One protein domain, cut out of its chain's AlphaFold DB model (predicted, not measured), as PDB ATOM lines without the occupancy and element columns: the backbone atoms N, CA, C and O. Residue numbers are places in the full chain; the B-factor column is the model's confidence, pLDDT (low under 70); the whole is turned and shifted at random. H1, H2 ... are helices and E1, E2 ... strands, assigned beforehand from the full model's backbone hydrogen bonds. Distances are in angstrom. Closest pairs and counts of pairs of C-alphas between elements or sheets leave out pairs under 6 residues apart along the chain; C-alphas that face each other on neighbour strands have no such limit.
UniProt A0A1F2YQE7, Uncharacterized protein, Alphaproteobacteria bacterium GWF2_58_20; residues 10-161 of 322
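This is residues 10 to 161 of the 322 residues of an uncharacterized protein of Alphaproteobacteria bacterium GWF2_58_20 (UniProt A0A1F2YQE7). A small antiparallel sheet of three strands, in the order E1, E3, E2, has H2 and H3 over one face and H6 over the other. Beyond it H4, H5 and H7 form a loose cluster of helices, H4 and H7 only grazing the sheet, with H8 set off at the far end and residues 58 to 63 sticking out as a free loop. The printed part has 152 residues, with eight named helices and three named strands along the chain as H1 E1 H2 H3 E2 E3 H4 H5 H6 H7 H8, and its class is mostly helix. It is compact, with a radius of gyration of the C-alphas of 15.9 A and spans of 44 by 40 by 27 A.

In the sheet, E1 is residues 21 to 25, 14.1 A long, beginning at C-alpha 21 at (53.092, -10.201, -27.597). E3 is residues 71 to 75, 13.3 A, and E2 is residues 50 to 53, 10.1 A. H2 is residues 26 to 33, 10.5 A, and H3 is residues 37 to 46, 14.2 A. H6 is residues 100 to 109, 14.7 A, beginning at C-alpha 100 at (61.486, -6.484, -23.688). H1 is residues 10 to 13, 5.4 A. H4 is residues 77 to 86, 14.3 A, H5 is residues 88 to 93, 8.7 A, and H7 is residues 117 to 126, 14.6 A. The longest helix is H8, residues 147 to 161, 21.3 A, ending at C-alpha 161 at (51.351, 7.061, -16.451).

E3 is the inner strand, antiparallel to E1 at 159 degrees, with N 22 and O 74 within hydrogen-bond range at 2.8 A. E3 and E2 are a hairpin, antiparallel at 168 degrees, with N 52 and O 73 at 2.9 A. E1, H2, H3 and E2 form a split strand-helix-strand unit, two strands running the same way with E3 between them in the sheet, and its crossover is right-handed. H3 lies over E2 at a height over the sheet of 9.8 A and runs along the strands, at 3 degrees to E2 on the local plane. H2, on the same face, lies over E1 and stands up from the sheet at 63 degrees. H2 and H3 touch at Cys 30 and Pro 37, whose C-alphas are the closest at 6.2 A, and are only just about perpendicular at 72 degrees. On the opposite face H6 lies over E3 and, only just, over E2 with 3 of its C-alphas, at a height of 9.6 A; its closest C-alphas to E2 are those of Ile 105 and Leu 52, 7.3 A apart. H1, H4 and H7 only graze the sheet. H4 and H6 touch at Gln 81 and Ala 100, their closest C-alphas, 5.2 A apart, and are about perpendicular at 86 degrees. H5 and H7 only just touch, with 3 pairs of C-alphas within 8 A, the closest being Thr 90 and Ile 118 at 6.4 A. H8 is close to H6 but not clearly touching, its nearest C-alphas being Ser 160 and Tyr 109, 6.7 A apart. Every O i to N i+4 pair is within hydrogen-bond range in H2, H3, H4, H5, H7 and H8; in H6 it is 5 of 6, and H1 is too short for such a pair.

The two C-alphas farthest apart are those of Asp 46 and Ser 147, 45.8 A. The printed part has no cut. The long links are E2 to E3, with 17 residues, and H7 to H8, with 20. The mean pLDDT of the printed part is 76.8, and it is under 70 at residue 17, residues 55 to 70 and residues 128 to 145.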
ATOM      1  N   ARG A  10      53.822 -21.909 -28.498       70.50
ATOM      2  CA  ARG A  10      54.156 -20.895 -29.513       70.50
ATOM      3  C   ARG A  10      53.042 -20.757 -30.548       70.50
ATOM      4  O   ARG A  10      52.621 -19.640 -30.838       70.50
ATOM      5  N   ASP A  11      52.503 -21.878 -31.025       77.31
ATOM      6  CA  ASP A  11      51.389 -21.879 -31.984       77.31
ATOM      7  C   ASP A  11      50.073 -21.444 -31.336       77.31
ATOM      8  O   ASP A  11      49.277 -20.743 -31.960       77.31
ATOM      9  N   HIS A  12      49.849 -21.814 -30.072       78.81
ATOM     10  CA  HIS A  12      48.662 -21.401 -29.327       78.81
ATOM     11  C   HIS A  12      48.588 -19.879 -29.163       78.81
ATOM     12  O   HIS A  12      47.543 -19.282 -29.419       78.81
ATOM     13  N   PHE A  13      49.699 -19.249 -28.771       79.75
ATOM     14  CA  PHE A  13      49.785 -17.794 -28.640       79.75
ATOM     15  C   PHE A  13      50.030 -17.083 -29.975       79.75
ATOM     16  O   PHE A  13      49.899 -15.861 -30.036       79.75
ATOM     17  N   ARG A  14      50.327 -17.838 -31.043       81.12
ATOM     18  CA  ARG A  14      50.682 -17.331 -32.376       81.12
ATOM     19  C   ARG A  14      51.795 -16.283 -32.308       81.12
ATOM     20  O   ARG A  14      51.687 -15.239 -32.939       81.12
ATOM     21  N   LEU A  15      52.822 -16.541 -31.498       79.50
ATOM     22  CA  LEU A  15      53.976 -15.648 -31.360       79.50
ATOM     23  C   LEU A  15      54.928 -15.874 -32.539       79.50
ATOM     24  O   LEU A  15      55.892 -16.629 -32.435       79.50
ATOM     25  N   HIS A  16      54.579 -15.265 -33.667       74.38
ATOM     26  CA  HIS A  16      55.267 -15.298 -34.958       74.38
ATOM     27  C   HIS A  16      55.081 -13.927 -35.610       74.38
ATOM     28  O   HIS A  16      54.076 -13.287 -35.328       74.38
ATOM     29  N   ASP A  17      55.969 -13.492 -36.509       64.50
ATOM     30  CA  ASP A  17      55.780 -12.246 -37.278       64.50
ATOM     31  C   ASP A  17      54.371 -12.217 -37.926       64.50
ATOM     32  O   ASP A  17      54.035 -13.157 -38.663       64.50
ATOM     33  N   PRO A  18      53.501 -11.225 -37.615       71.38
ATOM     34  CA  PRO A  18      53.794  -9.929 -36.970       71.38
ATOM     35  C   PRO A  18      53.502  -9.816 -35.462       71.38
ATOM     36  O   PRO A  18      53.645  -8.750 -34.877       71.38
ATOM     37  N   ARG A  19      53.042 -10.876 -34.798       85.00
ATOM     38  CA  ARG A  19      52.686 -10.863 -33.376       85.00
ATOM     39  C   ARG A  19      53.875 -11.222 -32.479       85.00
ATOM     40  O   ARG A  19      54.325 -12.365 -32.436       85.00
ATOM     41  N   HIS A  20      54.289 -10.264 -31.659       86.50
ATOM     42  CA  HIS A  20      55.390 -10.398 -30.700       86.50
ATOM     43  C   HIS A  20      54.924 -10.537 -29.243       86.50
ATOM     44  O   HIS A  20      55.649 -11.083 -28.409       86.50
ATOM     45  N   VAL A  21      53.705 -10.084 -28.928       87.75
ATOM     46  CA  VAL A  21      53.092 -10.201 -27.597       87.75
ATOM     47  C   VAL A  21      51.684 -10.787 -27.703       87.75
ATOM     48  O   VAL A  21      50.869 -10.413 -28.551       87.75
ATOM     49  N   ALA A  22      51.373 -11.711 -26.800       88.00
ATOM     50  CA  ALA A  22      50.042 -12.256 -26.606       88.00
ATOM     51  C   ALA A  22      49.570 -12.003 -25.178       88.00
ATOM     52  O   ALA A  22      50.351 -12.058 -24.231       88.00
ATOM     53  N   ASP A  23      48.279 -11.750 -25.011       86.06
ATOM     54  CA  ASP A  23      47.663 -11.590 -23.709       86.06
ATOM     55  C   ASP A  23      46.309 -12.288 -23.624       86.06
ATOM     56  O   ASP A  23      45.652 -12.586 -24.625       86.06
ATOM     57  N   GLY A  24      45.905 -12.596 -22.397       81.19
ATOM     58  CA  GLY A  24      44.598 -13.168 -22.132       81.19
ATOM     59  C   GLY A  24      44.339 -13.402 -20.653       81.19
ATOM     60  O   GLY A  24      45.238 -13.354 -19.812       81.19
ATOM     61  N   SER A  25      43.075 -13.674 -20.338       83.25
ATOM     62  CA  SER A  25      42.663 -14.121 -19.009       83.25
ATOM     63  C   SER A  25      43.351 -15.447 -18.689       83.25
ATOM     64  O   SER A  25      43.151 -16.446 -19.382       83.25
ATOM     65  N   LEU A  26      44.136 -15.477 -17.609       83.62
ATOM     66  CA  LEU A  26      44.805 -16.692 -17.146       83.62
ATOM     67  C   LEU A  26      43.797 -17.821 -16.912       83.62
ATOM     68  O   LEU A  26      44.070 -18.973 -17.242       83.62
ATOM     69  N   ARG A  27      42.627 -17.477 -16.361       82.06
ATOM     70  CA  ARG A  27      41.533 -18.419 -16.113       82.06
ATOM     71  C   ARG A  27      41.058 -19.056 -17.413       82.06
ATOM     72  O   ARG A  27      40.921 -20.275 -17.458       82.06
ATOM     73  N   ASP A  28      40.840 -18.248 -18.442       80.69
ATOM     74  CA  ASP A  28      40.273 -18.711 -19.708       80.69
ATOM     75  C   ASP A  28      41.292 -19.599 -20.431       80.69
ATOM     76  O   ASP A  28      40.962 -20.710 -20.837       80.69
ATOM     77  N   ILE A  29      42.564 -19.185 -20.466       82.62
ATOM     78  CA  ILE A  29      43.656 -19.978 -21.054       82.62
ATOM     79  C   ILE A  29      43.811 -21.318 -20.320       82.62
ATOM     80  O   ILE A  29      43.950 -22.365 -20.956       82.62
ATOM     81  N   CYS A  30      43.754 -21.324 -18.984       83.81
ATOM     82  CA  CYS A  30      43.803 -22.555 -18.187       83.81
ATOM     83  C   CYS A  30      42.615 -23.481 -18.493       83.81
ATOM     84  O   CYS A  30      42.800 -24.688 -18.645       83.81
ATOM     85  N   GLN A  31      41.406 -22.929 -18.631       82.69
ATOM     86  CA  GLN A  31      40.210 -23.699 -18.983       82.69
ATOM     87  C   GLN A  31      40.320 -24.319 -20.380       82.69
ATOM     88  O   GLN A  31      40.036 -25.503 -20.536       82.69
ATOM     89  N   THR A  32      40.769 -23.556 -21.378       80.88
ATOM     90  CA  THR A  32      40.905 -24.045 -22.759       80.88
ATOM     91  C   THR A  32      42.031 -25.069 -22.906       80.88
ATOM     92  O   THR A  32      41.883 -26.045 -23.637       80.88
ATOM     93  N   SER A  33      43.149 -24.877 -22.203       79.94
ATOM     94  CA  SER A  33      44.289 -25.808 -22.236       79.94
ATOM     95  C   SER A  33      44.108 -27.034 -21.332       79.94
ATOM     96  O   SER A  33      44.835 -28.016 -21.482       79.94
ATOM     97  N   GLY A  34      43.161 -26.999 -20.388       83.88
ATOM     98  CA  GLY A  34      42.989 -28.041 -19.372       83.88
ATOM     99  C   GLY A  34      44.144 -28.104 -18.363       83.88
ATOM    100  O   GLY A  34      44.380 -29.155 -17.760       83.88
ATOM    101  N   LEU A  35      44.892 -27.009 -18.197       84.81
ATOM    102  CA  LEU A  35      46.051 -26.919 -17.307       84.81
ATOM    103  C   LEU A  35      45.749 -26.082 -16.068       84.81
ATOM    104  O   LEU A  35      44.917 -25.180 -16.083       84.81
ATOM    105  N   THR A  36      46.470 -26.364 -14.982       87.62
ATOM    106  CA  THR A  36      46.514 -25.451 -13.835       87.62
ATOM    107  C   THR A  36      47.414 -24.255 -14.163       87.62
ATOM    108  O   THR A  36      48.317 -24.398 -14.996       87.62
ATOM    109  N   PRO A  37      47.244 -23.100 -13.493       85.00
ATOM    110  CA  PRO A  37      48.089 -21.927 -13.710       85.00
ATOM    111  C   PRO A  37      49.591 -22.214 -13.631       85.00
ATOM    112  O   PRO A  37      50.360 -21.713 -14.445       85.00
ATOM    113  N   GLU A  38      50.017 -23.045 -12.682       85.69
ATOM    114  CA  GLU A  38      51.424 -23.401 -12.475       85.69
ATOM    115  C   GLU A  38      51.955 -24.242 -13.635       85.69
ATOM    116  O   GLU A  38      53.038 -23.971 -14.151       85.69
ATOM    117  N   LYS A  39      51.179 -25.236 -14.084       87.25
ATOM    118  CA  LYS A  39      51.554 -26.086 -15.220       87.25
ATOM    119  C   LYS A  39      51.577 -25.302 -16.525       87.25
ATOM    120  O   LYS A  39      52.441 -25.555 -17.352       87.25
ATOM    121  N   LEU A  40      50.658 -24.353 -16.694       87.25
ATOM    122  CA  LEU A  40      50.643 -23.441 -17.831       87.25
ATOM    123  C   LEU A  40      51.913 -22.580 -17.861       87.25
ATOM    124  O   LEU A  40      52.597 -22.546 -18.875       87.25
ATOM    125  N   CYS A  41      52.259 -21.934 -16.745       86.69
ATOM    126  CA  CYS A  41      53.462 -21.100 -16.645       86.69
ATOM    127  C   CYS A  41      54.746 -21.907 -16.894       86.69
ATOM    128  O   CYS A  41      55.631 -21.463 -17.628       86.69
ATOM    129  N   GLN A  42      54.830 -23.115 -16.325       85.94
ATOM    130  CA  GLN A  42      55.956 -24.013 -16.566       85.94
ATOM    131  C   GLN A  42      56.041 -24.391 -18.044       85.94
ATOM    132  O   GLN A  42      57.102 -24.271 -18.637       85.94
ATOM    133  N   ALA A  43      54.921 -24.765 -18.662       86.31
ATOM    134  CA  ALA A  43      54.916 -25.178 -20.054       86.31
ATOM    135  C   ALA A  43      55.262 -24.030 -21.020       86.31
ATOM    136  O   ALA A  43      55.955 -24.257 -22.005       86.31
ATOM    137  N   ILE A  44      54.858 -22.790 -20.716       88.31
ATOM    138  CA  ILE A  44      55.313 -21.587 -21.436       88.31
ATOM    139  C   ILE A  44      56.839 -21.471 -21.352       88.31
ATOM    140  O   ILE A  44      57.513 -21.373 -22.378       88.31
ATOM    141  N   THR A  45      57.380 -21.561 -20.138       87.56
ATOM    142  CA  THR A  45      58.826 -21.482 -19.875       87.56
ATOM    143  C   THR A  45      59.590 -22.584 -20.616       87.56
ATOM    144  O   THR A  45      60.601 -22.319 -21.263       87.56
ATOM    145  N   ASP A  46      59.075 -23.815 -20.602       85.62
ATOM    146  CA  ASP A  46      59.679 -24.970 -21.277       85.62
ATOM    147  C   ASP A  46      59.743 -24.792 -22.808       85.62
ATOM    148  O   ASP A  46      60.553 -25.436 -23.472       85.62
ATOM    149  N   THR A  47      58.926 -23.895 -23.378       83.69
ATOM    150  CA  THR A  47      58.940 -23.555 -24.816       83.69
ATOM    151  C   THR A  47      59.852 -22.379 -25.188       83.69
ATOM    152  O   THR A  47      59.846 -21.936 -26.341       83.69
ATOM    153  N   GLY A  48      60.634 -21.855 -24.238       86.75
ATOM    154  CA  GLY A  48      61.514 -20.707 -24.477       86.75
ATOM    155  C   GLY A  48      60.815 -19.348 -24.405       86.75
ATOM    156  O   GLY A  48      61.426 -18.335 -24.725       86.75
ATOM    157  N   LEU A  49      59.543 -19.311 -24.005       89.62
ATOM    158  CA  LEU A  49      58.758 -18.083 -23.910       89.62
ATOM    159  C   LEU A  49      58.837 -17.485 -22.505       89.62
ATOM    160  O   LEU A  49      58.897 -18.206 -21.508       89.62
ATOM    161  N   ALA A  50      58.773 -16.160 -22.421       90.25
ATOM    162  CA  ALA A  50      58.643 -15.443 -21.162       90.25
ATOM    163  C   ALA A  50      57.190 -15.046 -20.908       90.25
ATOM    164  O   ALA A  50      56.366 -14.958 -21.824       90.25
ATOM    165  N   TYR A  51      56.874 -14.789 -19.641       90.38
ATOM    166  CA  TYR A  51      55.551 -14.318 -19.269       90.38
ATOM    167  C   TYR A  51      55.572 -13.315 -18.117       90.38
ATOM    168  O   TYR A  51      56.456 -13.313 -17.258       90.38
ATOM    169  N   LEU A  52      54.533 -12.484 -18.088       87.38
ATOM    170  CA  LEU A  52      54.180 -11.624 -16.967       87.38
ATOM    171  C   LEU A  52      52.779 -12.007 -16.489       87.38
ATOM    172  O   LEU A  52      51.811 -11.944 -17.248       87.38
ATOM    173  N   ARG A  53      52.665 -12.387 -15.215       85.94
ATOM    174  CA  ARG A  53      51.388 -12.761 -14.597       85.94
ATOM    175  C   ARG A  53      50.986 -11.764 -13.521       85.94
ATOM    176  O   ARG A  53      51.706 -11.595 -12.534       85.94
ATOM    177  N   GLN A  54      49.782 -11.208 -13.643       72.38
ATOM    178  CA  GLN A  54      49.165 -10.463 -12.547       72.38
ATOM    179  C   GLN A  54      48.745 -11.402 -11.430       72.38
ATOM    180  O   GLN A  54      47.865 -12.245 -11.609       72.38
ATOM    181  N   ARG A  55      49.370 -11.261 -10.254       65.06
ATOM    182  CA  ARG A  55      48.864 -11.915  -9.045       65.06
ATOM    183  C   ARG A  55      47.502 -11.301  -8.724       65.06
ATOM    184  O   ARG A  55      47.395 -10.093  -8.545       65.06
ATOM    185  N   GLN A  56      46.463 -12.131  -8.704       56.81
ATOM    186  CA  GLN A  56      45.188 -11.743  -8.113       56.81
ATOM    187  C   GLN A  56      45.390 -11.631  -6.608       56.81
ATOM    188  O   GLN A  56      45.826 -12.591  -5.972       56.81
ATOM    189  N   ASP A  57      45.062 -10.474  -6.046       47.69
ATOM    190  CA  ASP A  57      44.918 -10.351  -4.607       47.69
ATOM    191  C   ASP A  57      43.666 -11.135  -4.193       47.69
ATOM    192  O   ASP A  57      42.535 -10.736  -4.461       47.69
ATOM    193  N   ILE A  58      43.868 -12.293  -3.565       41.50
ATOM    194  CA  ILE A  58      42.789 -13.188  -3.106       41.50
ATOM    195  C   ILE A  58      42.028 -12.555  -1.915       41.50
ATOM    196  O   ILE A  58      40.982 -13.046  -1.499       41.50
ATOM    197  N   SER A  59      42.531 -11.447  -1.355       39.53
ATOM    198  CA  SER A  59      42.062 -10.887  -0.081       39.53
ATOM    199  C   SER A  59      40.964  -9.822  -0.179       39.53
ATOM    200  O   SER A  59      40.320  -9.535   0.832       39.53
ATOM    201  N   SER A  60      40.681  -9.250  -1.356       41.38
ATOM    202  CA  SER A  60      39.623  -8.244  -1.495       41.38
ATOM    203  C   SER A  60      38.425  -8.797  -2.262       41.38
ATOM    204  O   SER A  60      38.417  -8.852  -3.488       41.38
ATOM    205  N   SER A  61      37.352  -9.113  -1.537       35.66
ATOM    206  CA  SER A  61      36.013  -9.425  -2.068       35.66
ATOM    207  C   SER A  61      35.356  -8.274  -2.848       35.66
ATOM    208  O   SER A  61      34.231  -8.402  -3.331       35.66
ATOM    209  N   LYS A  62      36.045  -7.139  -2.997       39.72
ATOM    210  CA  LYS A  62      35.674  -6.094  -3.942       39.72
ATOM    211  C   LYS A  62      36.296  -6.451  -5.281       39.72
ATOM    212  O   LYS A  62      37.509  -6.372  -5.433       39.72
ATOM    213  N   VAL A  63      35.437  -6.848  -6.219       35.00
ATOM    214  CA  VAL A  63      35.735  -6.965  -7.651       35.00
ATOM    215  C   VAL A  63      36.726  -5.861  -8.039       35.00
ATOM    216  O   VAL A  63      36.373  -4.686  -7.887       35.00
ATOM    217  N   PRO A  64      37.950  -6.189  -8.492       40.03
ATOM    218  CA  PRO A  64      38.834  -5.177  -9.031       40.03
ATOM    219  C   PRO A  64      38.101  -4.561 -10.219       40.03
ATOM    220  O   PRO A  64      37.783  -5.241 -11.192       40.03
ATOM    221  N   SER A  65      37.779  -3.274 -10.131       43.59
ATOM    222  CA  SER A  65      37.239  -2.512 -11.259       43.59
ATOM    223  C   SER A  65      38.245  -2.403 -12.415       43.59
ATOM    224  O   SER A  65      37.879  -1.971 -13.509       43.59
ATOM    225  N   ASP A  66      39.492  -2.840 -12.205       49.84
ATOM    226  CA  ASP A  66      40.485  -3.036 -13.252       49.84
ATOM    227  C   ASP A  66      40.185  -4.310 -14.045       49.84
ATOM    228  O   ASP A  66      40.450  -5.433 -13.612       49.84
ATOM    229  N   ARG A  67      39.689  -4.115 -15.271       51.69
ATOM    230  CA  ARG A  67      39.336  -5.149 -16.266       51.69
ATOM    231  C   ARG A  67      40.449  -6.163 -16.602       51.69
ATOM    232  O   ARG A  67      40.208  -7.055 -17.411       51.69
ATOM    233  N   ARG A  68      41.650  -6.038 -16.026       58.88
ATOM    234  CA  ARG A  68      42.820  -6.877 -16.320       58.88
ATOM    235  C   ARG A  68      43.361  -7.704 -15.147       58.88
ATOM    236  O   ARG A  68      44.337  -8.425 -15.325       58.88
ATOM    237  N   SER A  69      42.713  -7.698 -13.977       58.88
ATOM    238  CA  SER A  69      43.148  -8.554 -12.862       58.88
ATOM    239  C   SER A  69      43.152 -10.039 -13.258       58.88
ATOM    240  O   SER A  69      42.107 -10.587 -13.615       58.88
ATOM    241  N   GLY A  70      44.308 -10.700 -13.166       69.19
ATOM    242  CA  GLY A  70      44.476 -12.105 -13.563       69.19
ATOM    243  C   GLY A  70      44.808 -12.312 -15.045       69.19
ATOM    244  O   GLY A  70      44.621 -13.415 -15.555       69.19
ATOM    245  N   TRP A  71      45.281 -11.277 -15.743       82.94
ATOM    246  CA  TRP A  71      45.819 -11.424 -17.094       82.94
ATOM    247  C   TRP A  71      47.226 -12.028 -17.080       82.94
ATOM    248  O   TRP A  71      48.017 -11.838 -16.147       82.94
ATOM    249  N   LEU A  72      47.505 -12.767 -18.145       87.25
ATOM    250  CA  LEU A  72      48.796 -13.337 -18.482       87.25
ATOM    251  C   LEU A  72      49.254 -12.698 -19.790       87.25
ATOM    252  O   LEU A  72      48.533 -12.777 -20.782       87.25
ATOM    253  N   TYR A  73      50.436 -12.091 -19.781       89.00
ATOM    254  CA  TYR A  73      51.134 -11.662 -20.989       89.00
ATOM    255  C   TYR A  73      52.211 -12.692 -21.299       89.00
ATOM    256  O   TYR A  73      52.941 -13.094 -20.394       89.00
ATOM    257  N   VAL A  74      52.310 -13.114 -22.554       90.88
ATOM    258  CA  VAL A  74      53.284 -14.088 -23.046       90.88
ATOM    259  C   VAL A  74      53.984 -13.491 -24.255       90.88
ATOM    260  O   VAL A  74      53.335 -12.910 -25.123       90.88
ATOM    261  N   TYR A  75      55.302 -13.617 -24.303       92.44
ATOM    262  CA  TYR A  75      56.115 -13.082 -25.386       92.44
ATOM    263  C   TYR A  75      57.353 -13.949 -25.597       92.44
ATOM    264  O   TYR A  75      57.819 -14.634 -24.684       92.44
ATOM    265  N   ASP A  76      57.883 -13.926 -26.815       91.56
ATOM    266  CA  ASP A  76      59.200 -14.479 -27.115       91.56
ATOM    267  C   ASP A  76      60.240 -13.362 -26.882       91.56
ATOM    268  O   ASP A  76      60.173 -12.334 -27.565       91.56
ATOM    269  N   PRO A  77      61.165 -13.509 -25.908       90.75
ATOM    270  CA  PRO A  77      62.108 -12.451 -25.544       90.75
ATOM    271  C   PRO A  77      62.993 -11.983 -26.697       90.75
ATOM    272  O   PRO A  77      63.237 -10.786 -26.816       90.75
ATOM    273  N   GLU A  78      63.468 -12.908 -27.531       91.50
ATOM    274  CA  GLU A  78      64.416 -12.604 -28.604       91.50
ATOM    275  C   GLU A  78      63.715 -11.853 -29.731       91.50
ATOM    276  O   GLU A  78      64.177 -10.801 -30.171       91.50
ATOM    277  N   THR A  79      62.554 -12.357 -30.159       91.31
ATOM    278  CA  THR A  79      61.804 -11.718 -31.247       91.31
ATOM    279  C   THR A  79      61.224 -10.369 -30.828       91.31
ATOM    280  O   THR A  79      61.251  -9.431 -31.624       91.31
ATOM    281  N   LEU A  80      60.748 -10.236 -29.583       92.50
ATOM    282  CA  LEU A  80      60.262  -8.959 -29.071       92.50
ATOM    283  C   LEU A  80      61.413  -7.960 -28.943       92.50
ATOM    284  O   LEU A  80      61.248  -6.817 -29.351       92.50
ATOM    285  N   GLN A  81      62.581  -8.368 -28.434       94.94
ATOM    286  CA  GLN A  81      63.723  -7.457 -28.335       94.94
ATOM    287  C   GLN A  81      64.168  -6.969 -29.718       94.94
ATOM    288  O   GLN A  81      64.327  -5.769 -29.902       94.94
ATOM    289  N   ALA A  82      64.262  -7.857 -30.713       94.00
ATOM    290  CA  ALA A  82      64.595  -7.467 -32.084       94.00
ATOM    291  C   ALA A  82      63.574  -6.474 -32.680       94.00
ATOM    292  O   ALA A  82      63.953  -5.526 -33.372       94.00
ATOM    293  N   PHE A  83      62.281  -6.660 -32.389       93.94
ATOM    294  CA  PHE A  83      61.228  -5.720 -32.776       93.94
ATOM    295  C   PHE A  83      61.386  -4.352 -32.089       93.94
ATOM    296  O   PHE A  83      61.243  -3.316 -32.743       93.94
ATOM    297  N   LEU A  84      61.710  -4.326 -30.793       95.06
ATOM    298  CA  LEU A  84      61.940  -3.084 -30.049       95.06
ATOM    299  C   LEU A  84      63.203  -2.359 -30.530       95.06
ATOM    300  O   LEU A  84      63.170  -1.142 -30.699       95.06
ATOM    301  N   ASP A  85      64.279  -3.089 -30.827       96.06
ATOM    302  CA  ASP A  85      65.535  -2.526 -31.336       96.06
ATOM    303  C   ASP A  85      65.335  -1.848 -32.700       96.06
ATOM    304  O   ASP A  85      65.849  -0.754 -32.939       96.06
ATOM    305  N   LYS A  86      64.517  -2.445 -33.580       95.88
ATOM    306  CA  LYS A  86      64.133  -1.841 -34.868       95.88
ATOM    307  C   LYS A  86      63.373  -0.520 -34.694       95.88
ATOM    308  O   LYS A  86      63.471   0.353 -35.551       95.88
ATOM    309  N   ASN A  87      62.633  -0.373 -33.598       95.69
ATOM    310  CA  ASN A  87      61.789   0.784 -33.305       95.69
ATOM    311  C   ASN A  87      62.336   1.653 -32.154       95.69
ATOM    312  O   ASN A  87      61.583   2.374 -31.493       95.69
ATOM    313  N   HIS A  88      63.646   1.583 -31.904       95.06
ATOM    314  CA  HIS A  88      64.288   2.200 -30.745       95.06
ATOM    315  C   HIS A  88      64.037   3.714 -30.642       95.06
ATOM    316  O   HIS A  88      63.772   4.217 -29.554       95.06
ATOM    317  N   GLU A  89      64.090   4.440 -31.761       94.50
ATOM    318  CA  GLU A  89      63.880   5.896 -31.798       94.50
ATOM    319  C   GLU A  89      62.490   6.285 -31.270       94.50
ATOM    320  O   GLU A  89      62.388   7.057 -30.318       94.50
ATOM    321  N   THR A  90      61.431   5.639 -31.772       93.69
ATOM    322  CA  THR A  90      60.044   5.844 -31.322       93.69
ATOM    323  C   THR A  90      59.867   5.594 -29.823       93.69
ATOM    324  O   THR A  90      59.140   6.326 -29.144       93.69
ATOM    325  N   LEU A  91      60.518   4.548 -29.297       92.75
ATOM    326  CA  LEU A  91      60.461   4.201 -27.876       92.75
ATOM    327  C   LEU A  91      61.129   5.282 -27.020       92.75
ATOM    328  O   LEU A  91      60.548   5.703 -26.023       92.75
ATOM    329  N   VAL A  92      62.303   5.769 -27.431       92.19
ATOM    330  CA  VAL A  92      63.032   6.826 -26.714       92.19
ATOM    331  C   VAL A  92      62.262   8.143 -26.729       92.19
ATOM    332  O   VAL A  92      62.077   8.736 -25.668       92.19
ATOM    333  N   GLU A  93      61.761   8.579 -27.887       90.50
ATOM    334  CA  GLU A  93      60.977   9.819 -28.012       90.50
ATOM    335  C   GLU A  93      59.701   9.795 -27.165       90.50
ATOM    336  O   GLU A  93      59.294  10.811 -26.601       90.50
ATOM    337  N   SER A  94      59.080   8.622 -27.055       87.31
ATOM    338  CA  SER A  94      57.856   8.437 -26.275       87.31
ATOM    339  C   SER A  94      58.124   8.187 -24.786       87.31
ATOM    340  O   SER A  94      57.170   8.092 -24.012       87.31
ATOM    341  N   GLU A  95      59.392   8.068 -24.377       90.12
ATOM    342  CA  GLU A  95      59.830   7.699 -23.023       90.12
ATOM    343  C   GLU A  95      59.324   6.309 -22.577       90.12
ATOM    344  O   GLU A  95      58.989   6.086 -21.409       90.12
ATOM    345  N   TRP A  96      59.258   5.364 -23.520       91.44
ATOM    346  CA  TRP A  96      58.912   3.961 -23.283       91.44
ATOM    347  C   TRP A  96      60.166   3.098 -23.094       91.44
ATOM    348  O   TRP A  96      61.231   3.417 -23.626       91.44
ATOM    349  N   PRO A  97      60.075   1.982 -22.347       92.50
ATOM    350  CA  PRO A  97      61.216   1.094 -22.169       92.50
ATOM    351  C   PRO A  97      61.644   0.425 -23.475       92.50
ATOM    352  O   PRO A  97      60.809  -0.011 -24.265       92.50
ATOM    353  N   THR A  98      62.955   0.275 -23.650       93.56
ATOM    354  CA  THR A  98      63.566  -0.386 -24.814       93.56
ATOM    355  C   THR A  98      63.878  -1.862 -24.574       93.56
ATOM    356  O   THR A  98      64.157  -2.596 -25.515       93.56
ATOM    357  N   GLN A  99      63.828  -2.315 -23.320       94.94
ATOM    358  CA  GLN A  99      64.053  -3.712 -22.949       94.94
ATOM    359  C   GLN A  99      62.730  -4.479 -22.933       94.94
ATOM    360  O   GLN A  99      61.763  -4.019 -22.328       94.94
ATOM    361  N   ALA A 100      62.696  -5.672 -23.529       91.31
ATOM    362  CA  ALA A 100      61.486  -6.484 -23.688       91.31
ATOM    363  C   ALA A 100      60.722  -6.729 -22.373       91.31
ATOM    364  O   ALA A 100      59.506  -6.540 -22.307       91.31
ATOM    365  N   ALA A 101      61.428  -7.100 -21.301       87.75
ATOM    366  CA  ALA A 101      60.802  -7.350 -20.004       87.75
ATOM    367  C   ALA A 101      60.168  -6.079 -19.415       87.75
ATOM    368  O   ALA A 101      59.008  -6.100 -18.998       87.75
ATOM    369  N   ASP A 102      60.900  -4.963 -19.432       87.19
ATOM    370  CA  ASP A 102      60.416  -3.677 -18.924       87.19
ATOM    371  C   ASP A 102      59.274  -3.128 -19.777       87.19
ATOM    372  O   ASP A 102      58.320  -2.567 -19.240       87.19
ATOM    373  N   PHE A 103      59.328  -3.341 -21.092       91.44
ATOM    374  CA  PHE A 103      58.274  -2.975 -22.027       91.44
ATOM    375  C   PHE A 103      56.966  -3.698 -21.693       91.44
ATOM    376  O   PHE A 103      55.933  -3.049 -21.544       91.44
ATOM    377  N   VAL A 104      56.997  -5.021 -21.490       88.31
ATOM    378  CA  VAL A 104      55.796  -5.806 -21.141       88.31
ATOM    379  C   VAL A 104      55.251  -5.421 -19.762       88.31
ATOM    380  O   VAL A 104      54.035  -5.353 -19.576       88.31
ATOM    381  N   ILE A 105      56.125  -5.106 -18.800       84.44
ATOM    382  CA  ILE A 105      55.706  -4.540 -17.510       84.44
ATOM    383  C   ILE A 105      55.001  -3.205 -17.735       84.44
ATOM    384  O   ILE A 105      53.894  -3.008 -17.242       84.44
ATOM    385  N   HIS A 106      55.612  -2.292 -18.487       84.38
ATOM    386  CA  HIS A 106      55.056  -0.969 -18.752       84.38
ATOM    387  C   HIS A 106      53.700  -1.061 -19.451       84.38
ATOM    388  O   HIS A 106      52.742  -0.431 -19.012       84.38
ATOM    389  N   LEU A 107      53.582  -1.939 -20.446       85.75
ATOM    390  CA  LEU A 107      52.354  -2.232 -21.181       85.75
ATOM    391  C   LEU A 107      51.211  -2.726 -20.278       85.75
ATOM    392  O   LEU A 107      50.040  -2.437 -20.537       85.75
ATOM    393  N   ALA A 108      51.530  -3.448 -19.201       79.75
ATOM    394  CA  ALA A 108      50.534  -3.919 -18.245       79.75
ATOM    395  C   ALA A 108      49.935  -2.790 -17.381       79.75
ATOM    396  O   ALA A 108      48.834  -2.963 -16.853       79.75
ATOM    397  N   TYR A 109      50.620  -1.647 -17.248       74.19
ATOM    398  CA  TYR A 109      50.211  -0.536 -16.375       74.19
ATOM    399  C   TYR A 109      49.858   0.757 -17.103       74.19
ATOM    400  O   TYR A 109      49.043   1.535 -16.600       74.19
ATOM    401  N   VAL A 110      50.491   1.019 -18.241       80.31
ATOM    402  CA  VAL A 110      50.434   2.304 -18.927       80.31
ATOM    403  C   VAL A 110      49.674   2.147 -20.229       80.31
ATOM    404  O   VAL A 110      49.982   1.299 -21.063       80.31
ATOM    405  N   ILE A 111      48.660   2.993 -20.391       81.12
ATOM    406  CA  ILE A 111      47.892   3.099 -21.623       81.12
ATOM    407  C   ILE A 111      48.668   4.005 -22.585       81.12
ATOM    408  O   ILE A 111      48.954   5.149 -22.246       81.12
ATOM    409  N   ALA A 112      48.995   3.522 -23.781       80.44
ATOM    410  CA  ALA A 112      49.541   4.347 -24.848       80.44
ATOM    411  C   ALA A 112      48.510   5.371 -25.358       80.44
ATOM    412  O   ALA A 112      47.334   5.022 -25.545       80.44
ATOM    413  N   PRO A 113      48.919   6.629 -25.597       80.75
ATOM    414  CA  PRO A 113      48.011   7.656 -26.095       80.75
ATOM    415  C   PRO A 113      47.541   7.332 -27.519       80.75
ATOM    416  O   PRO A 113      48.351   7.004 -28.379       80.75
ATOM    417  N   ALA A 114      46.243   7.463 -27.796       76.50
ATOM    418  CA  ALA A 114      45.697   7.218 -29.134       76.50
ATOM    419  C   ALA A 114      46.346   8.092 -30.219       76.50
ATOM    420  O   ALA A 114      46.646   9.269 -29.976       76.50
ATOM    421  N   CYS A 115      46.456   7.528 -31.428       77.38
ATOM    422  CA  CYS A 115      46.973   8.201 -32.625       77.38
ATOM    423  C   CYS A 115      48.374   8.791 -32.402       77.38
ATOM    424  O   CYS A 115      48.619   9.964 -32.687       77.38
ATOM    425  N   THR A 116      49.267   7.993 -31.822       83.25
ATOM    426  CA  THR A 116      50.684   8.327 -31.646       83.25
ATOM    427  C   THR A 116      51.546   7.208 -32.228       83.25
ATOM    428  O   THR A 116      51.082   6.067 -32.264       83.25
ATOM    429  N   PRO A 117      52.801   7.481 -32.626       87.19
ATOM    430  CA  PRO A 117      53.700   6.444 -33.133       87.19
ATOM    431  C   PRO A 117      53.850   5.245 -32.185       87.19
ATOM    432  O   PRO A 117      53.867   4.099 -32.626       87.19
ATOM    433  N   ILE A 118      53.874   5.483 -30.868       88.94
ATOM    434  CA  ILE A 118      53.943   4.405 -29.873       88.94
ATOM    435  C   ILE A 118      52.677   3.544 -29.833       88.94
ATOM    436  O   ILE A 118      52.745   2.343 -29.581       88.94
ATOM    437  N   PHE A 119      51.514   4.134 -30.099       86.38
ATOM    438  CA  PHE A 119      50.267   3.389 -30.189       86.38
ATOM    439  C   PHE A 119      50.275   2.440 -31.388       86.38
ATOM    440  O   PHE A 119      49.904   1.276 -31.240       86.38
ATOM    441  N   ASP A 120      50.745   2.920 -32.538       85.81
ATOM    442  CA  ASP A 120      50.843   2.116 -33.757       85.81
ATOM    443  C   ASP A 120      51.877   0.990 -33.589       85.81
ATOM    444  O   ASP A 120      51.592  -0.157 -33.932       85.81
ATOM    445  N   LEU A 121      53.010   1.271 -32.935       89.88
ATOM    446  CA  LEU A 121      54.021   0.274 -32.564       89.88
ATOM    447  C   LEU A 121      53.444  -0.825 -31.662       89.88
ATOM    448  O   LEU A 121      53.676  -2.009 -31.893       89.88
ATOM    449  N   ILE A 122      52.679  -0.459 -30.630       88.56
ATOM    450  CA  ILE A 122      52.040  -1.443 -29.742       88.56
ATOM    451  C   ILE A 122      51.012  -2.265 -30.512       88.56
ATOM    452  O   ILE A 122      50.932  -3.475 -30.320       88.56
ATOM    453  N   HIS A 123      50.236  -1.632 -31.391       82.88
ATOM    454  CA  HIS A 123      49.281  -2.333 -32.237       82.88
ATOM    455  C   HIS A 123      49.983  -3.351 -33.150       82.88
ATOM    456  O   HIS A 123      49.528  -4.489 -33.255       82.88
ATOM    457  N   GLU A 124      51.112  -2.978 -33.753       86.75
ATOM    458  CA  GLU A 124      51.957  -3.881 -34.537       86.75
ATOM    459  C   GLU A 124      52.475  -5.043 -33.677       86.75
ATOM    460  O   GLU A 124      52.308  -6.195 -34.062       86.75
ATOM    461  N   ALA A 125      52.967  -4.775 -32.460       87.19
ATOM    462  CA  ALA A 125      53.472  -5.805 -31.545       87.19
ATOM    463  C   ALA A 125      52.428  -6.874 -31.160       87.19
ATOM    464  O   ALA A 125      52.787  -8.023 -30.886       87.19
ATOM    465  N   TYR A 126      51.138  -6.528 -31.131       81.12
ATOM    466  CA  TYR A 126      50.040  -7.472 -30.878       81.12
ATOM    467  C   TYR A 126      49.568  -8.226 -32.131       81.12
ATOM    468  O   TYR A 126      48.816  -9.200 -32.013       81.12
ATOM    469  N   GLY A 127      50.024  -7.809 -33.312       73.88
ATOM    470  CA  GLY A 127      49.576  -8.301 -34.605       73.88
ATOM    471  C   GLY A 127      48.167  -7.829 -34.984       73.88
ATOM    472  O   GLY A 127      47.350  -7.426 -34.158       73.88
ATOM    473  N   ASN A 128      47.843  -7.952 -36.273       60.22
ATOM    474  CA  ASN A 128      46.529  -7.616 -36.838       60.22
ATOM    475  C   ASN A 128      45.435  -8.665 -36.546       60.22
ATOM    476  O   ASN A 128      44.443  -8.727 -37.271       60.22
ATOM    477  N   ASP A 129      45.577  -9.485 -35.497       55.50
ATOM    478  CA  ASP A 129      44.554 -10.452 -35.073       55.50
ATOM    479  C   ASP A 129      43.389  -9.706 -34.383       55.50
ATOM    480  O   ASP A 129      43.070  -9.864 -33.204       55.50
ATOM    481  N   SER A 130      42.698  -8.880 -35.169       45.75
ATOM    482  CA  SER A 130      41.495  -8.127 -34.824       45.75
ATOM    483  C   SER A 130      40.267  -9.021 -34.624       45.75
ATOM    484  O   SER A 130      39.169  -8.509 -34.407       45.75
ATOM    485  N   GLN A 131      40.407 -10.349 -34.716       43.06
ATOM    486  CA  GLN A 131      39.257 -11.255 -34.753       43.06
ATOM    487  C   GLN A 131      38.454 -11.272 -33.449       43.06
ATOM    488  O   GLN A 131      37.261 -11.553 -33.496       43.06
ATOM    489  N   ASN A 132      39.049 -10.903 -32.307       40.28
ATOM    490  CA  ASN A 132      38.362 -11.013 -31.017       40.28
ATOM    491  C   ASN A 132      37.951  -9.703 -30.345       40.28
ATOM    492  O   ASN A 132      37.429  -9.783 -29.238       40.28
ATOM    493  N   GLY A 133      38.129  -8.529 -30.969       41.75
ATOM    494  CA  GLY A 133      37.468  -7.258 -30.591       41.75
ATOM    495  C   GLY A 133      37.557  -6.791 -29.122       41.75
ATOM    496  O   GLY A 133      36.948  -5.787 -28.758       41.75
ATOM    497  N   THR A 134      38.288  -7.498 -28.263       44.84
ATOM    498  CA  THR A 134      38.284  -7.358 -26.800       44.84
ATOM    499  C   THR A 134      39.555  -6.714 -26.290       44.84
ATOM    500  O   THR A 134      39.599  -6.328 -25.124       44.84
ATOM    501  N   ASN A 135      40.565  -6.543 -27.147       52.19
ATOM    502  CA  ASN A 135      41.762  -5.822 -26.763       52.19
ATOM    503  C   ASN A 135      41.479  -4.306 -26.834       52.19
ATOM    504  O   ASN A 135      41.205  -3.801 -27.924       52.19
ATOM    505  N   PRO A 136      41.531  -3.561 -25.711       51.22
ATOM    506  CA  PRO A 136      41.312  -2.110 -25.678       51.22
ATOM    507  C   PRO A 136      42.220  -1.332 -26.636       51.22
ATOM    508  O   PRO A 136      41.870  -0.233 -27.053       51.22
ATOM    509  N   TRP A 137      43.372  -1.913 -26.984       54.66
ATOM    510  CA  TRP A 137      44.322  -1.383 -27.955       54.66
ATOM    511  C   TRP A 137      43.812  -1.479 -29.397       54.66
ATOM    512  O   TRP A 137      43.992  -0.560 -30.178       54.66
ATOM    513  N   LEU A 138      43.104  -2.553 -29.745       52.78
ATOM    514  CA  LEU A 138      42.664  -2.833 -31.118       52.78
ATOM    515  C   LEU A 138      41.351  -2.115 -31.492       52.78
ATOM    516  O   LEU A 138      40.894  -2.203 -32.626       52.78
ATOM    517  N   GLN A 139      40.709  -1.412 -30.548       51.03
ATOM    518  CA  GLN A 139      39.467  -0.666 -30.812       51.03
ATOM    519  C   GLN A 139      39.708   0.749 -31.362       51.03
ATOM    520  O   GLN A 139      38.750   1.442 -31.714       51.03
ATOM    521  N   CYS A 140      40.964   1.188 -31.473       49.44
ATOM    522  CA  CYS A 140      41.296   2.517 -31.973       49.44
ATOM    523  C   CYS A 140      41.447   2.511 -33.509       49.44
ATOM    524  O   CYS A 140      42.522   2.754 -34.046       49.44
ATOM    525  N   ASN A 141      40.371   2.210 -34.243       52.19
ATOM    526  CA  ASN A 141      40.370   2.408 -35.694       52.19
ATOM    527  C   ASN A 141      40.439   3.916 -35.980       52.19
ATOM    528  O   ASN A 141      39.427   4.615 -35.866       52.19
ATOM    529  N   GLN A 142      41.631   4.396 -36.352       52.44
ATOM    530  CA  GLN A 142      41.984   5.815 -36.525       52.44
ATOM    531  C   GLN A 142      40.976   6.615 -37.381       52.44
ATOM    532  O   GLN A 142      40.828   7.820 -37.208       52.44
ATOM    533  N   HIS A 143      40.218   5.956 -38.264       46.78
ATOM    534  CA  HIS A 143      39.325   6.605 -39.227       46.78
ATOM    535  C   HIS A 143      37.880   6.861 -38.758       46.78
ATOM    536  O   HIS A 143      37.091   7.392 -39.538       46.78
ATOM    537  N   LYS A 144      37.482   6.482 -37.530       55.22
ATOM    538  CA  LYS A 144      36.078   6.641 -37.068       55.22
ATOM    539  C   LYS A 144      35.894   7.159 -35.640       55.22
ATOM    540  O   LYS A 144      34.763   7.205 -35.156       55.22
ATOM    541  N   LEU A 145      36.961   7.544 -34.949       62.72
ATOM    542  CA  LEU A 145      36.845   8.032 -33.575       62.72
ATOM    543  C   LEU A 145      36.586   9.532 -33.550       62.72
ATOM    544  O   LEU A 145      37.282  10.311 -34.193       62.72
ATOM    545  N   SER A 146      35.567   9.934 -32.790       73.50
ATOM    546  CA  SER A 146      35.315  11.350 -32.538       73.50
ATOM    547  C   SER A 146      36.522  11.973 -31.827       73.50
ATOM    548  O   SER A 146      37.172  11.312 -31.010       73.50
ATOM    549  N   SER A 147      36.799  13.250 -32.090       74.94
ATOM    550  CA  SER A 147      37.863  14.009 -31.413       74.94
ATOM    551  C   SER A 147      37.770  13.902 -29.884       74.94
ATOM    552  O   SER A 147      38.779  13.727 -29.205       74.94
ATOM    553  N   HIS A 148      36.547  13.889 -29.350       76.25
ATOM    554  CA  HIS A 148      36.272  13.694 -27.928       76.25
ATOM    555  C   HIS A 148      36.732  12.318 -27.404       76.25
ATOM    556  O   HIS A 148      37.205  12.202 -26.275       76.25
ATOM    557  N   THR A 149      36.611  11.252 -28.202       76.31
ATOM    558  CA  THR A 149      37.051   9.906 -27.801       76.31
ATOM    559  C   THR A 149      38.574   9.797 -27.752       76.31
ATOM    560  O   THR A 149      39.108   9.186 -26.825       76.31
ATOM    561  N   ILE A 150      39.265  10.421 -28.711       74.94
ATOM    562  CA  ILE A 150      40.734  10.476 -28.753       74.94
ATOM    563  C   ILE A 150      41.260  11.218 -27.521       74.94
ATOM    564  O   ILE A 150      42.133  10.708 -26.818       74.94
ATOM    565  N   GLU A 151      40.678  12.376 -27.209       76.62
ATOM    566  CA  GLU A 151      41.085  13.190 -26.063       76.62
ATOM    567  C   GLU A 151      40.862  12.465 -24.728       76.62
ATOM    568  O   GLU A 151      41.760  12.388 -23.890       76.62
ATOM    569  N   ALA A 152      39.711  11.810 -24.558       74.94
ATOM    570  CA  ALA A 152      39.446  11.000 -23.373       74.94
ATOM    571  C   ALA A 152      40.452   9.841 -23.207       74.94
ATOM    572  O   ALA A 152      40.803   9.481 -22.081       74.94
ATOM    573  N   GLN A 153      40.932   9.239 -24.302       75.62
ATOM    574  CA  GLN A 153      41.955   8.193 -24.240       75.62
ATOM    575  C   GLN A 153      43.333   8.761 -23.887       75.62
ATOM    576  O   GLN A 153      44.043   8.146 -23.091       75.62
ATOM    577  N   ARG A 154      43.694   9.942 -24.404       78.25
ATOM    578  CA  ARG A 154      44.935  10.643 -24.032       78.25
ATOM    579  C   ARG A 154      44.959  11.003 -22.548       78.25
ATOM    580  O   ARG A 154      45.930  10.693 -21.867       78.25
ATOM    581  N   GLN A 155      43.853  11.510 -22.009       78.69
ATOM    582  CA  GLN A 155      43.732  11.783 -20.573       78.69
ATOM    583  C   GLN A 155      43.851  10.508 -19.725       78.69
ATOM    584  O   GLN A 155      44.483  10.506 -18.669       78.69
ATOM    585  N   ARG A 156      43.286   9.382 -20.184       76.31
ATOM    586  CA  ARG A 156      43.461   8.084 -19.507       76.31
ATOM    587  C   ARG A 156      44.908   7.595 -19.559       76.31
ATOM    588  O   ARG A 156      45.383   7.064 -18.556       76.31
ATOM    589  N   ALA A 157      45.591   7.775 -20.689       77.31
ATOM    590  CA  ALA A 157      47.011   7.472 -20.843       77.31
ATOM    591  C   ALA A 157      47.849   8.257 -19.827       77.31
ATOM    592  O   ALA A 157      48.577   7.657 -19.035       77.31
ATOM    593  N   GLU A 158      47.647   9.568 -19.741       77.31
ATOM    594  CA  GLU A 158      48.338  10.435 -18.784       77.31
ATOM    595  C   GLU A 158      48.064  10.033 -17.324       77.31
ATOM    596  O   GLU A 158      48.988   9.828 -16.533       77.31
ATOM    597  N   GLN A 159      46.799   9.797 -16.967       75.94
ATOM    598  CA  GLN A 159      46.434   9.319 -15.630       75.94
ATOM    599  C   GLN A 159      47.043   7.951 -15.298       75.94
ATOM    600  O   GLN A 159      47.397   7.699 -14.143       75.94
ATOM    601  N   SER A 160      47.136   7.045 -16.277       75.88
ATOM    602  CA  SER A 160      47.762   5.731 -16.089       75.88
ATOM    603  C   SER A 160      49.268   5.862 -15.857       75.88
ATOM    604  O   SER A 160      49.802   5.253 -14.929       75.88
ATOM    605  N   ARG A 161      49.930   6.754 -16.602       78.06
ATOM    606  CA  ARG A 161      51.351   7.061 -16.451       78.06
ATOM    607  C   ARG A 161      51.650   7.666 -15.080       78.06
ATOM    608  O   ARG A 161      52.560   7.204 -14.396       78.06
TER     609      ARG A 161